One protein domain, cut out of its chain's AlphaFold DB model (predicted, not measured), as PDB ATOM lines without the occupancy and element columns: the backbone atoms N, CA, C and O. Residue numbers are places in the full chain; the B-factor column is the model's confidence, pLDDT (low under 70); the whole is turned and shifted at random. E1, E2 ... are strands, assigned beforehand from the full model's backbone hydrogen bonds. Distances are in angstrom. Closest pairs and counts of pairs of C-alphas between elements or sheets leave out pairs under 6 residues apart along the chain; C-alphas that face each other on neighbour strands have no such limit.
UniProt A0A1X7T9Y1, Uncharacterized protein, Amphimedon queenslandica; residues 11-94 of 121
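What this domain is: This is residues 11 to 94 of the 121 residues of an uncharacterized protein of Amphimedon queenslandica (UniProt A0A1X7T9Y1). What shape does the backbone make? It is a sandwich of two four-stranded sheets, E1 to E4 and E5 to E8, face to face, close together along E1 and E5 and wider apart at E4 and E8, with strands crossing at a small angle of 17 degrees. What makes it up? The printed part has 84 residues, with no named helix and eight named strands, E1 to E8 in chain order, in an all-strand class. Each sheet is antiparallel, in the orders E1 - E2 - E3 - E4 and E5 - E6 - E7 - E8. How large is it? It is compact, with a radius of gyration of the C-alphas of 12.0 A, and elongated, spanning 39 by 25 by 19 A.

How they stand to each other: How is the first sheet built? E1, residues 11 to 15, E2, 21 to 26, E3, 31 to 35, and E4, 41 to 46, form a meander, each strand the antiparallel neighbour of the one before. N 14 and O 23 are 2.9 A apart, N 22 and O 34 are 2.9 A apart, and N 33 and O 44 are 2.9 A apart, within hydrogen-bond range. How is the second sheet built? E5, residues 53 to 58, E6, 65 to 70, E7, 75 to 81, and E8, 84 to 90, form another meander. N 57 and O 67, at 2.9 A, N 78 and O 66, at 2.8 A, and N 88 and O 77, at 2.8 A, are within hydrogen-bond range. How do the sheets face? Their facing parts are 9.4 A centre to centre. The closest C-alphas of E1 and E5, Cys 12 and Thr 55, are 5.5 A apart; those of E4 and E8, Asn 44 and Trp 85, are 7.5 A apart. E2 and E6 are near each other, while E1 and E8 are apart.

Where its parts are: Where do the strands begin and end? C-alpha 11 opens E1 at (10.154, -32.669, -35.215), C-alpha 53 opens E5 at (8.591, -33.377, -28.379), and C-alpha 90 closes E8 at (0.892, -28.358, -16.151). How long are they, from first to last C-alpha? E1 to E4 measure 14.5, 17.1, 13.4 and 14.7 A, and E5 to E8 measure 14.5, 16.9, 19.3 and 18.7 A.

The domain as a whole: What are the farthest points? The two C-alphas farthest apart, of Asp 38 and Val 94, are 41.5 A apart. Is anything cut or long? The printed part has no cut and no long link; the chain changes sheet at the short link from E4 to E5. Where is confidence low? The mean pLDDT of the printed part is 85.1, with residue 62 and residues 89 to 94 under 70.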
ATOM      1  N   LEU A  11      11.516 -32.273 -34.852       86.50
ATOM      2  CA  LEU A  11      10.154 -32.669 -35.215       86.50
ATOM      3  C   LEU A  11       9.216 -31.465 -35.278       86.50
ATOM      4  O   LEU A  11       8.228 -31.490 -36.010       86.50
ATOM      5  N   CYS A  12       9.521 -30.410 -34.524       83.81
ATOM      6  CA  CYS A  12       8.719 -29.200 -34.483       83.81
ATOM      7  C   CYS A  12       9.576 -27.957 -34.232       83.81
ATOM      8  O   CYS A  12      10.644 -28.012 -33.615       83.81
ATOM      9  N   SER A  13       9.081 -26.818 -34.709       92.88
ATOM     10  CA  SER A  13       9.652 -25.513 -34.412       92.88
ATOM     11  C   SER A  13       8.614 -24.401 -34.512       92.88
ATOM     12  O   SER A  13       7.571 -24.561 -35.151       92.88
ATOM     13  N   ALA A  14       8.879 -23.275 -33.850       89.50
ATOM     14  CA  ALA A  14       8.006 -22.106 -33.875       89.50
ATOM     15  C   ALA A  14       8.771 -20.808 -33.581       89.50
ATOM     16  O   ALA A  14       9.725 -20.798 -32.806       89.50
ATOM     17  N   PHE A  15       8.299 -19.697 -34.149       90.12
ATOM     18  CA  PHE A  15       8.726 -18.349 -33.772       90.12
ATOM     19  C   PHE A  15       7.807 -17.768 -32.699       90.12
ATOM     20  O   PHE A  15       6.589 -17.963 -32.741       90.12
ATOM     21  N   SER A  16       8.383 -17.001 -31.775       89.88
ATOM     22  CA  SER A  16       7.614 -16.167 -30.855       89.88
ATOM     23  C   SER A  16       6.854 -15.073 -31.613       89.88
ATOM     24  O   SER A  16       7.355 -14.602 -32.642       89.88
ATOM     25  N   PRO A  17       5.723 -14.572 -31.087       83.88
ATOM     26  CA  PRO A  17       5.095 -13.369 -31.618       83.88
ATOM     27  C   PRO A  17       6.097 -12.208 -31.576       83.88
ATOM     28  O   PRO A  17       6.696 -11.937 -30.539       83.88
ATOM     29  N   GLY A  18       6.322 -11.556 -32.718       85.81
ATOM     30  CA  GLY A  18       7.338 -10.505 -32.862       85.81
ATOM     31  C   GLY A  18       8.746 -11.000 -33.217       85.81
ATOM     32  O   GLY A  18       9.641 -10.184 -33.389       85.81
ATOM     33  N   GLY A  19       8.956 -12.312 -33.360       89.19
ATOM     34  CA  GLY A  19      10.170 -12.878 -33.962       89.19
ATOM     35  C   GLY A  19      11.436 -12.842 -33.103       89.19
ATOM     36  O   GLY A  19      12.475 -13.277 -33.581       89.19
ATOM     37  N   LYS A  20      11.368 -12.384 -31.845       91.00
ATOM     38  CA  LYS A  20      12.535 -12.310 -30.947       91.00
ATOM     39  C   LYS A  20      13.142 -13.680 -30.634       91.00
ATOM     40  O   LYS A  20      14.358 -13.802 -30.533       91.00
ATOM     41  N   PHE A  21      12.307 -14.698 -30.459       93.06
ATOM     42  CA  PHE A  21      12.746 -16.052 -30.151       93.06
ATOM     43  C   PHE A  21      12.310 -17.043 -31.225       93.06
ATOM     44  O   PHE A  21      11.210 -16.953 -31.774       93.06
ATOM     45  N   TYR A  22      13.159 -18.035 -31.460       93.81
ATOM     46  CA  TYR A  22      12.864 -19.229 -32.238       93.81
ATOM     47  C   TYR A  22      13.066 -20.457 -31.356       93.81
ATOM     48  O   TYR A  22      14.035 -20.529 -30.607       93.81
ATOM     49  N   VAL A  23      12.139 -21.407 -31.406       94.06
ATOM     50  CA  VAL A  23      12.156 -22.588 -30.537       94.06
ATOM     51  C   VAL A  23      12.095 -23.845 -31.382       94.06
ATOM     52  O   VAL A  23      11.304 -23.912 -32.322       94.06
ATOM     53  N   THR A  24      12.903 -24.843 -31.033       94.62
ATOM     54  CA  THR A  24      12.890 -26.171 -31.659       94.62
ATOM     55  C   THR A  24      12.696 -27.269 -30.621       94.62
ATOM     56  O   THR A  24      13.052 -27.111 -29.453       94.62
ATOM     57  N   GLY A  25      12.108 -28.384 -31.050       92.75
ATOM     58  CA  GLY A  25      11.932 -29.590 -30.246       92.75
ATOM     59  C   GLY A  25      12.018 -30.835 -31.122       92.75
ATOM     60  O   GLY A  25      11.635 -30.814 -32.299       92.75
ATOM     61  N   GLY A  26      12.550 -31.920 -30.564       90.31
ATOM     62  CA  GLY A  26      12.868 -33.108 -31.344       90.31
ATOM     63  C   GLY A  26      12.899 -34.410 -30.556       90.31
ATOM     64  O   GLY A  26      12.275 -34.564 -29.500       90.31
ATOM     65  N   THR A  27      13.598 -35.382 -31.137       93.12
ATOM     66  CA  THR A  27      13.709 -36.750 -30.622       93.12
ATOM     67  C   THR A  27      14.539 -36.882 -29.349       93.12
ATOM     68  O   THR A  27      14.305 -37.815 -28.580       93.12
ATOM     69  N   ASP A  28      15.458 -35.953 -29.101       92.56
ATOM     70  CA  ASP A  28      16.252 -35.836 -27.873       92.56
ATOM     71  C   ASP A  28      15.510 -35.272 -26.676       92.56
ATOM     72  O   ASP A  28      16.069 -35.263 -25.578       92.56
ATOM     73  N   LYS A  29      14.240 -34.880 -26.851       93.06
ATOM     74  CA  LYS A  29      13.370 -34.443 -25.751       93.06
ATOM     75  C   LYS A  29      13.804 -33.091 -25.164       93.06
ATOM     76  O   LYS A  29      13.285 -32.680 -24.126       93.06
ATOM     77  N   ILE A  30      14.727 -32.392 -25.830       93.62
ATOM     78  CA  ILE A  30      15.228 -31.081 -25.422       93.62
ATOM     79  C   ILE A  30      14.515 -30.011 -26.242       93.62
ATOM     80  O   ILE A  30      14.462 -30.065 -27.472       93.62
ATOM     81  N   VAL A  31      13.983 -29.006 -25.551       94.56
ATOM     82  CA  VAL A  31      13.484 -27.791 -26.193       94.56
ATOM     83  C   VAL A  31      14.638 -26.800 -26.275       94.56
ATOM     84  O   VAL A  31      15.197 -26.423 -25.248       94.56
ATOM     85  N   ARG A  32      14.992 -26.339 -27.470       94.44
ATOM     86  CA  ARG A  32      16.045 -25.327 -27.643       94.44
ATOM     87  C   ARG A  32      15.430 -23.983 -27.945       94.44
ATOM     88  O   ARG A  32      14.567 -23.890 -28.814       94.44
ATOM     89  N   VAL A  33      15.887 -22.953 -27.244       95.00
ATOM     90  CA  VAL A  33      15.457 -21.573 -27.463       95.00
ATOM     91  C   VAL A  33      16.614 -20.769 -28.022       95.00
ATOM     92  O   VAL A  33      17.672 -20.658 -27.401       95.00
ATOM     93  N   TYR A  34      16.371 -20.169 -29.176       94.56
ATOM     94  CA  TYR A  34      17.279 -19.273 -29.860       94.56
ATOM     95  C   TYR A  34      16.763 -17.842 -29.750       94.56
ATOM     96  O   TYR A  34      15.584 -17.589 -30.001       94.56
ATOM     97  N   GLU A  35      17.632 -16.907 -29.388       94.38
ATOM     98  CA  GLU A  35      17.387 -15.485 -29.596       94.38
ATOM     99  C   GLU A  35      17.768 -15.137 -31.037       94.38
ATOM    100  O   GLU A  35      18.851 -15.479 -31.520       94.38
ATOM    101  N   MET A  36      16.832 -14.511 -31.748       93.69
ATOM    102  CA  MET A  36      17.003 -14.146 -33.146       93.69
ATOM    103  C   MET A  36      17.799 -12.847 -33.236       93.69
ATOM    104  O   MET A  36      17.254 -11.746 -33.186       93.69
ATOM    105  N   SER A  37      19.106 -13.016 -33.372       92.06
ATOM    106  CA  SER A  37      20.088 -12.006 -33.760       92.06
ATOM    107  C   SER A  37      20.784 -12.431 -35.057       92.06
ATOM    108  O   SER A  37      20.458 -13.474 -35.626       92.06
ATOM    109  N   ASP A  38      21.743 -11.637 -35.529       90.88
ATOM    110  CA  ASP A  38      22.646 -12.037 -36.609       90.88
ATOM    111  C   ASP A  38      24.062 -12.249 -36.039       90.88
ATOM    112  O   ASP A  38      24.737 -11.259 -35.729       90.88
ATOM    113  N   PRO A  39      24.504 -13.505 -35.808       92.31
ATOM    114  CA  PRO A  39      23.796 -14.774 -36.036       92.31
ATOM    115  C   PRO A  39      22.797 -15.132 -34.912       92.31
ATOM    116  O   PRO A  39      22.886 -14.566 -33.818       92.31
ATOM    117  N   PRO A  40      21.870 -16.094 -35.121       91.62
ATOM    118  CA  PRO A  40      20.996 -16.594 -34.060       91.62
ATOM    119  C   PRO A  40      21.791 -17.244 -32.925       91.62
ATOM    120  O   PRO A  40      22.722 -18.015 -33.169       91.62
ATOM    121  N   LEU A  41      21.398 -16.975 -31.680       94.81
ATOM    122  CA  LEU A  41      22.118 -17.430 -30.490       94.81
ATOM    123  C   LEU A  41      21.287 -18.433 -29.702       94.81
ATOM    124  O   LEU A  41      20.157 -18.138 -29.328       94.81
ATOM    125  N   LEU A  42      21.850 -19.606 -29.402       94.12
ATOM    126  CA  LEU A  42      21.243 -20.541 -28.455       94.12
ATOM    127  C   LEU A  42      21.329 -19.937 -27.047       94.12
ATOM    128  O   LEU A  42      22.415 -19.835 -26.482       94.12
ATOM    129  N   VAL A  43      20.185 -19.545 -26.489       93.75
ATOM    130  CA  VAL A  43      20.104 -18.902 -25.168       93.75
ATOM    131  C   VAL A  43      19.573 -19.835 -24.088       93.75
ATOM    132  O   VAL A  43      19.717 -19.537 -22.903       93.75
ATOM    133  N   ASN A  44      18.936 -20.951 -24.462       92.56
ATOM    134  CA  ASN A  44      18.482 -21.930 -23.483       92.56
ATOM    135  C   ASN A  44      18.280 -23.338 -24.058       92.56
ATOM    136  O   ASN A  44      17.851 -23.497 -25.203       92.56
ATOM    137  N   GLU A  45      18.501 -24.338 -23.210       94.00
ATOM    138  CA  GLU A  45      18.083 -25.724 -23.417       94.00
ATOM    139  C   GLU A  45      17.160 -26.111 -22.262       94.00
ATOM    140  O   GLU A  45      17.576 -26.199 -21.107       94.00
ATOM    141  N   LEU A  46      15.883 -26.306 -22.569       92.50
ATOM    142  CA  LEU A  46      14.860 -26.595 -21.582       92.50
ATOM    143  C   LEU A  46      14.590 -28.098 -21.551       92.50
ATOM    144  O   LEU A  46      14.271 -28.718 -22.570       92.50
ATOM    145  N   THR A  47      14.725 -28.671 -20.360       92.38
ATOM    146  CA  THR A  47      14.595 -30.105 -20.097       92.38
ATOM    147  C   THR A  47      13.415 -30.375 -19.169       92.38
ATOM    148  O   THR A  47      13.050 -29.549 -18.335       92.38
ATOM    149  N   GLY A  48      12.787 -31.538 -19.324       88.38
ATOM    150  CA  GLY A  48      11.639 -31.934 -18.504       88.38
ATOM    151  C   GLY A  48      10.775 -33.004 -19.158       88.38
ATOM    152  O   GLY A  48      10.211 -33.839 -18.458       88.38
ATOM    153  N   HIS A  49      10.730 -33.031 -20.490       89.25
ATOM    154  CA  HIS A  49      10.092 -34.119 -21.221       89.25
ATOM    155  C   HIS A  49      10.904 -35.412 -21.118       89.25
ATOM    156  O   HIS A  49      12.134 -35.413 -21.195       89.25
ATOM    157  N   THR A  50      10.202 -36.530 -20.957       91.56
ATOM    158  CA  THR A  50      10.787 -37.876 -20.874       91.56
ATOM    159  C   THR A  50      10.649 -38.659 -22.179       91.56
ATOM    160  O   THR A  50      11.287 -39.705 -22.335       91.56
ATOM    161  N   ASP A  51       9.937 -38.108 -23.167       90.38
ATOM    162  CA  ASP A  51       9.830 -38.624 -24.536       90.38
ATOM    163  C   ASP A  51       9.794 -37.488 -25.586       90.38
ATOM    164  O   ASP A  51       9.890 -36.306 -25.242       90.38
ATOM    165  N   ARG A  52       9.735 -37.851 -26.873       88.12
ATOM    166  CA  ARG A  52       9.850 -36.963 -28.042       88.12
ATOM    167  C   ARG A  52       8.897 -35.776 -27.963       88.12
ATOM    168  O   ARG A  52       7.701 -35.951 -27.736       88.12
ATOM    169  N   ILE A  53       9.408 -34.589 -28.270       90.12
ATOM    170  CA  ILE A  53       8.591 -33.377 -28.379       90.12
ATOM    171  C   ILE A  53       7.966 -33.344 -29.771       90.12
ATOM    172  O   ILE A  53       8.673 -33.361 -30.779       90.12
ATOM    173  N   LEU A  54       6.640 -33.294 -29.831       87.06
ATOM    174  CA  LEU A  54       5.894 -33.354 -31.089       87.06
ATOM    175  C   LEU A  54       5.401 -31.988 -31.561       87.06
ATOM    176  O   LEU A  54       5.134 -31.808 -32.748       87.06
ATOM    177  N   THR A  55       5.216 -31.043 -30.643       85.56
ATOM    178  CA  THR A  55       4.591 -29.758 -30.959       85.56
ATOM    179  C   THR A  55       5.054 -28.651 -30.026       85.56
ATOM    180  O   THR A  55       5.335 -28.889 -28.849       85.56
ATOM    181  N   ILE A  56       5.096 -27.434 -30.569       87.75
ATOM    182  CA  ILE A  56       5.377 -26.185 -29.863       87.75
ATOM    183  C   ILE A  56       4.318 -25.169 -30.285       87.75
ATOM    184  O   ILE A  56       4.066 -24.979 -31.478       87.75
ATOM    185  N   GLN A  57       3.724 -24.472 -29.318       88.81
ATOM    186  CA  GLN A  57       2.783 -23.392 -29.587       88.81
ATOM    187  C   GLN A  57       3.053 -22.186 -28.693       88.81
ATOM    188  O   GLN A  57       2.906 -22.257 -27.476       88.81
ATOM    189  N   PHE A  58       3.389 -21.058 -29.315       84.38
ATOM    190  CA  PHE A  58       3.469 -19.781 -28.618       84.38
ATOM    191  C   PHE A  58       2.089 -19.227 -28.269       84.38
ATOM    192  O   PHE A  58       1.121 -19.365 -29.022       84.38
ATOM    193  N   ASN A  59       2.035 -18.551 -27.128       81.81
ATOM    194  CA  ASN A  59       0.942 -17.664 -26.788       81.81
ATOM    195  C   ASN A  59       1.079 -16.353 -27.576       81.81
ATOM    196  O   ASN A  59       2.172 -15.805 -27.663       81.81
ATOM    197  N   ASN A  60      -0.026 -15.836 -28.117       76.50
ATOM    198  CA  ASN A  60      -0.064 -14.598 -28.901       76.50
ATOM    199  C   ASN A  60      -0.487 -13.363 -28.081       76.50
ATOM    200  O   ASN A  60      -0.598 -12.276 -28.638       76.50
ATOM    201  N   ASN A  61      -0.732 -13.498 -26.775       71.81
ATOM    202  CA  ASN A  61      -1.246 -12.419 -25.918       71.81
ATOM    203  C   ASN A  61      -0.184 -11.389 -25.458       71.81
ATOM    204  O   ASN A  61      -0.445 -10.618 -24.538       71.81
ATOM    205  N   GLY A  62       1.017 -11.396 -26.044       60.84
ATOM    206  CA  GLY A  62       2.127 -10.513 -25.663       60.84
ATOM    207  C   GLY A  62       2.954 -10.989 -24.462       60.84
ATOM    208  O   GLY A  62       3.994 -10.404 -24.171       60.84
ATOM    209  N   GLN A  63       2.559 -12.072 -23.788       71.38
ATOM    210  CA  GLN A  63       3.418 -12.748 -22.819       71.38
ATOM    211  C   GLN A  63       4.362 -13.701 -23.557       71.38
ATOM    212  O   GLN A  63       3.931 -14.494 -24.394       71.38
ATOM    213  N   CYS A  64       5.657 -13.656 -23.233       80.06
ATOM    214  CA  CYS A  64       6.641 -14.597 -23.767       80.06
ATOM    215  C   CYS A  64       6.475 -15.965 -23.086       80.06
ATOM    216  O   CYS A  64       7.229 -16.333 -22.188       80.06
ATOM    217  N   CYS A  65       5.446 -16.708 -23.481       84.06
ATOM    218  CA  CYS A  65       5.229 -18.081 -23.054       84.06
ATOM    219  C   CYS A  65       4.815 -18.977 -24.222       84.06
ATOM    220  O   CYS A  65       4.239 -18.523 -25.214       84.06
ATOM    221  N   PHE A  66       5.127 -20.261 -24.101       86.81
ATOM    222  CA  PHE A  66       4.748 -21.280 -25.070       86.81
ATOM    223  C   PHE A  66       4.483 -22.612 -24.375       86.81
ATOM    224  O   PHE A  66       4.936 -22.838 -23.253       86.81
ATOM    225  N   ALA A  67       3.739 -23.486 -25.041       87.75
ATOM    226  CA  ALA A  67       3.489 -24.848 -24.601       87.75
ATOM    227  C   ALA A  67       4.226 -25.838 -25.503       87.75
ATOM    228  O   ALA A  67       4.279 -25.648 -26.722       87.75
ATOM    229  N   THR A  68       4.764 -26.896 -24.906       88.62
ATOM    230  CA  THR A  68       5.279 -28.074 -25.609       88.62
ATOM    231  C   THR A  68       4.431 -29.286 -25.272       88.62
ATOM    232  O   THR A  68       4.025 -29.449 -24.123       88.62
ATOM    233  N   GLY A  69       4.175 -30.132 -26.269       86.06
ATOM    234  CA  GLY A  69       3.511 -31.424 -26.090       86.06
ATOM    235  C   GLY A  69       4.443 -32.567 -26.480       86.06
ATOM    236  O   GLY A  69       5.135 -32.477 -27.501       86.06
ATOM    237  N   SER A  70       4.459 -33.631 -25.679       88.94
ATOM    238  CA  SER A  70       5.357 -34.773 -25.859       88.94
ATOM    239  C   SER A  70       4.621 -36.114 -25.908       88.94
ATOM    240  O   SER A  70       3.502 -36.260 -25.414       88.94
ATOM    241  N   CYS A  71       5.276 -37.110 -26.509       87.00
ATOM    242  CA  CYS A  71       4.876 -38.518 -26.454       87.00
ATOM    243  C   CYS A  71       4.808 -39.082 -25.024       87.00
ATOM    244  O   CYS A  71       4.161 -40.105 -24.823       87.00
ATOM    245  N   ASP A  72       5.414 -38.420 -24.033       84.56
ATOM    246  CA  ASP A  72       5.367 -38.837 -22.626       84.56
ATOM    247  C   ASP A  72       4.003 -38.592 -21.955       84.56
ATOM    248  O   ASP A  72       3.832 -38.856 -20.765       84.56
ATOM    249  N   GLY A  73       3.028 -38.079 -22.709       80.12
ATOM    250  CA  GLY A  73       1.692 -37.759 -22.215       80.12
ATOM    251  C   GLY A  73       1.641 -36.459 -21.412       80.12
ATOM    252  O   GLY A  73       0.599 -36.121 -20.859       80.12
ATOM    253  N   THR A  74       2.736 -35.702 -21.336       82.38
ATOM    254  CA  THR A  74       2.795 -34.422 -20.627       82.38
ATOM    255  C   THR A  74       2.789 -33.246 -21.597       82.38
ATOM    256  O   THR A  74       3.211 -33.328 -22.756       82.38
ATOM    257  N   SER A  75       2.296 -32.115 -21.100       85.25
ATOM    258  CA  SER A  75       2.485 -30.816 -21.732       85.25
ATOM    259  C   SER A  75       3.177 -29.888 -20.743       85.25
ATOM    260  O   SER A  75       2.828 -29.860 -19.568       85.25
ATOM    261  N   ILE A  76       4.172 -29.128 -21.188       86.62
ATOM    262  CA  ILE A  76       4.905 -28.202 -20.315       86.62
ATOM    263  C   ILE A  76       4.695 -26.786 -20.831       86.62
ATOM    264  O   ILE A  76       4.857 -26.524 -22.024       86.62
ATOM    265  N   ILE A  77       4.327 -25.866 -19.934       88.69
ATOM    266  CA  ILE A  77       4.322 -24.440 -20.248       88.69
ATOM    267  C   ILE A  77       5.663 -23.850 -19.843       88.69
ATOM    268  O   ILE A  77       6.088 -23.936 -18.693       88.69
ATOM    269  N   TRP A  78       6.289 -23.179 -20.795       89.44
ATOM    270  CA  TRP A  78       7.521 -22.439 -20.606       89.44
ATOM    271  C   TRP A  78       7.197 -20.957 -20.559       89.44
ATOM    272  O   TRP A  78       6.531 -20.427 -21.452       89.44
ATOM    273  N   ARG A  79       7.653 -20.276 -19.509       88.62
ATOM    274  CA  ARG A  79       7.484 -18.832 -19.345       88.62
ATOM    275  C   ARG A  79       8.839 -18.154 -19.304       88.62
ATOM    276  O   ARG A  79       9.707 -18.547 -18.528       88.62
ATOM    277  N   TYR A  80       8.978 -17.103 -20.096       85.62
ATOM    278  CA  TYR A  80      10.089 -16.177 -20.022       85.62
ATOM    279  C   TYR A  80       9.724 -15.025 -19.091       85.62
ATOM    280  O   TYR A  80       8.768 -14.284 -19.335       85.62
ATOM    281  N   SER A  81      10.473 -14.887 -18.008       81.94
ATOM    282  CA  SER A  81      10.320 -13.804 -17.038       81.94
ATOM    283  C   SER A  81      11.684 -13.446 -16.472       81.94
ATOM    284  O   SER A  81      12.512 -14.331 -16.285       81.94
ATOM    285  N   SER A  82      11.918 -12.165 -16.184       81.50
ATOM    286  CA  SER A  82      13.182 -11.703 -15.586       81.50
ATOM    287  C   SER A  82      14.427 -12.182 -16.352       81.50
ATOM    288  O   SER A  82      15.412 -12.599 -15.753       81.50
ATOM    289  N   SER A  83      14.359 -12.154 -17.687       78.69
ATOM    290  CA  SER A  83      15.427 -12.589 -18.601       78.69
ATOM    291  C   SER A  83      15.783 -14.085 -18.575       78.69
ATOM    292  O   SER A  83      16.784 -14.475 -19.168       78.69
ATOM    293  N   GLN A  84      14.960 -14.940 -17.961       82.25
ATOM    294  CA  GLN A  84      15.181 -16.387 -17.903       82.25
ATOM    295  C   GLN A  84      13.912 -17.169 -18.276       82.25
ATOM    296  O   GLN A  84      12.788 -16.725 -18.036       82.25
ATOM    297  N   TRP A  85      14.091 -18.358 -18.861       83.38
ATOM    298  CA  TRP A  85      13.008 -19.322 -19.065       83.38
ATOM    299  C   TRP A  85      12.841 -20.219 -17.840       83.38
ATOM    300  O   TRP A  85      13.815 -20.740 -17.304       83.38
ATOM    301  N   SER A  86      11.594 -20.429 -17.433       82.50
ATOM    302  CA  SER A  86      11.209 -21.359 -16.371       82.50
ATOM    303  C   SER A  86      10.091 -22.280 -16.858       82.50
ATOM    304  O   SER A  86       9.260 -21.874 -17.679       82.50
ATOM    305  N   SER A  87      10.073 -23.522 -16.372       79.00
ATOM    306  CA  SER A  87       8.955 -24.443 -16.578       79.00
ATOM    307  C   SER A  87       7.896 -24.246 -15.508       79.00
ATOM    308  O   SER A  87       8.178 -24.164 -14.314       79.00
ATOM    309  N   ILE A  88       6.647 -24.272 -15.947       73.81
ATOM    310  CA  ILE A  88       5.521 -24.686 -15.124       73.81
ATOM    311  C   ILE A  88       5.012 -25.970 -15.758       73.81
ATOM    312  O   ILE A  88       4.493 -25.972 -16.878       73.81
ATOM    313  N   VAL A  89       5.191 -27.077 -15.043       66.75
ATOM    314  CA  VAL A  89       4.592 -28.349 -15.433       66.75
ATOM    315  C   VAL A  89       3.100 -28.224 -15.178       66.75
ATOM    316  O   VAL A  89       2.656 -28.181 -14.031       66.75
ATOM    317  N   LEU A  90       2.321 -28.131 -16.249       57.06
ATOM    318  CA  LEU A  90       0.892 -28.358 -16.151       57.06
ATOM    319  C   LEU A  90       0.679 -29.844 -16.399       57.06
ATOM    320  O   LEU A  90       0.940 -30.312 -17.493       57.06
ATOM    321  N   VAL A  91       0.305 -30.544 -15.326       50.56
ATOM    322  CA  VAL A  91      -0.299 -31.885 -15.223       50.56
ATOM    323  C   VAL A  91      -0.105 -32.826 -16.427       50.56
ATOM    324  O   VAL A  91      -0.514 -32.520 -17.543       50.56
ATOM    325  N   ALA A  92       0.405 -34.036 -16.162       47.78
ATOM    326  CA  ALA A  92       0.302 -35.185 -17.065       47.78
ATOM    327  C   ALA A  92      -1.101 -35.233 -17.699       47.78
ATOM    328  O   ALA A  92      -2.102 -35.413 -17.005       47.78
ATOM    329  N   SER A  93      -1.180 -34.983 -19.004       45.66
ATOM    330  CA  SER A  93      -2.445 -34.914 -19.716       45.66
ATOM    331  C   SER A  93      -2.946 -36.336 -19.910       45.66
ATOM    332  O   SER A  93      -2.651 -36.984 -20.909       45.66
ATOM    333  N   VAL A  94      -3.745 -36.820 -18.960       46.12
ATOM    334  CA  VAL A  94      -4.566 -38.025 -19.162       46.12
ATOM    335  C   VAL A  94      -5.756 -37.721 -20.090       46.12
ATOM    336  O   VAL A  94      -6.492 -38.626 -20.468       46.12
TER     337      VAL A  94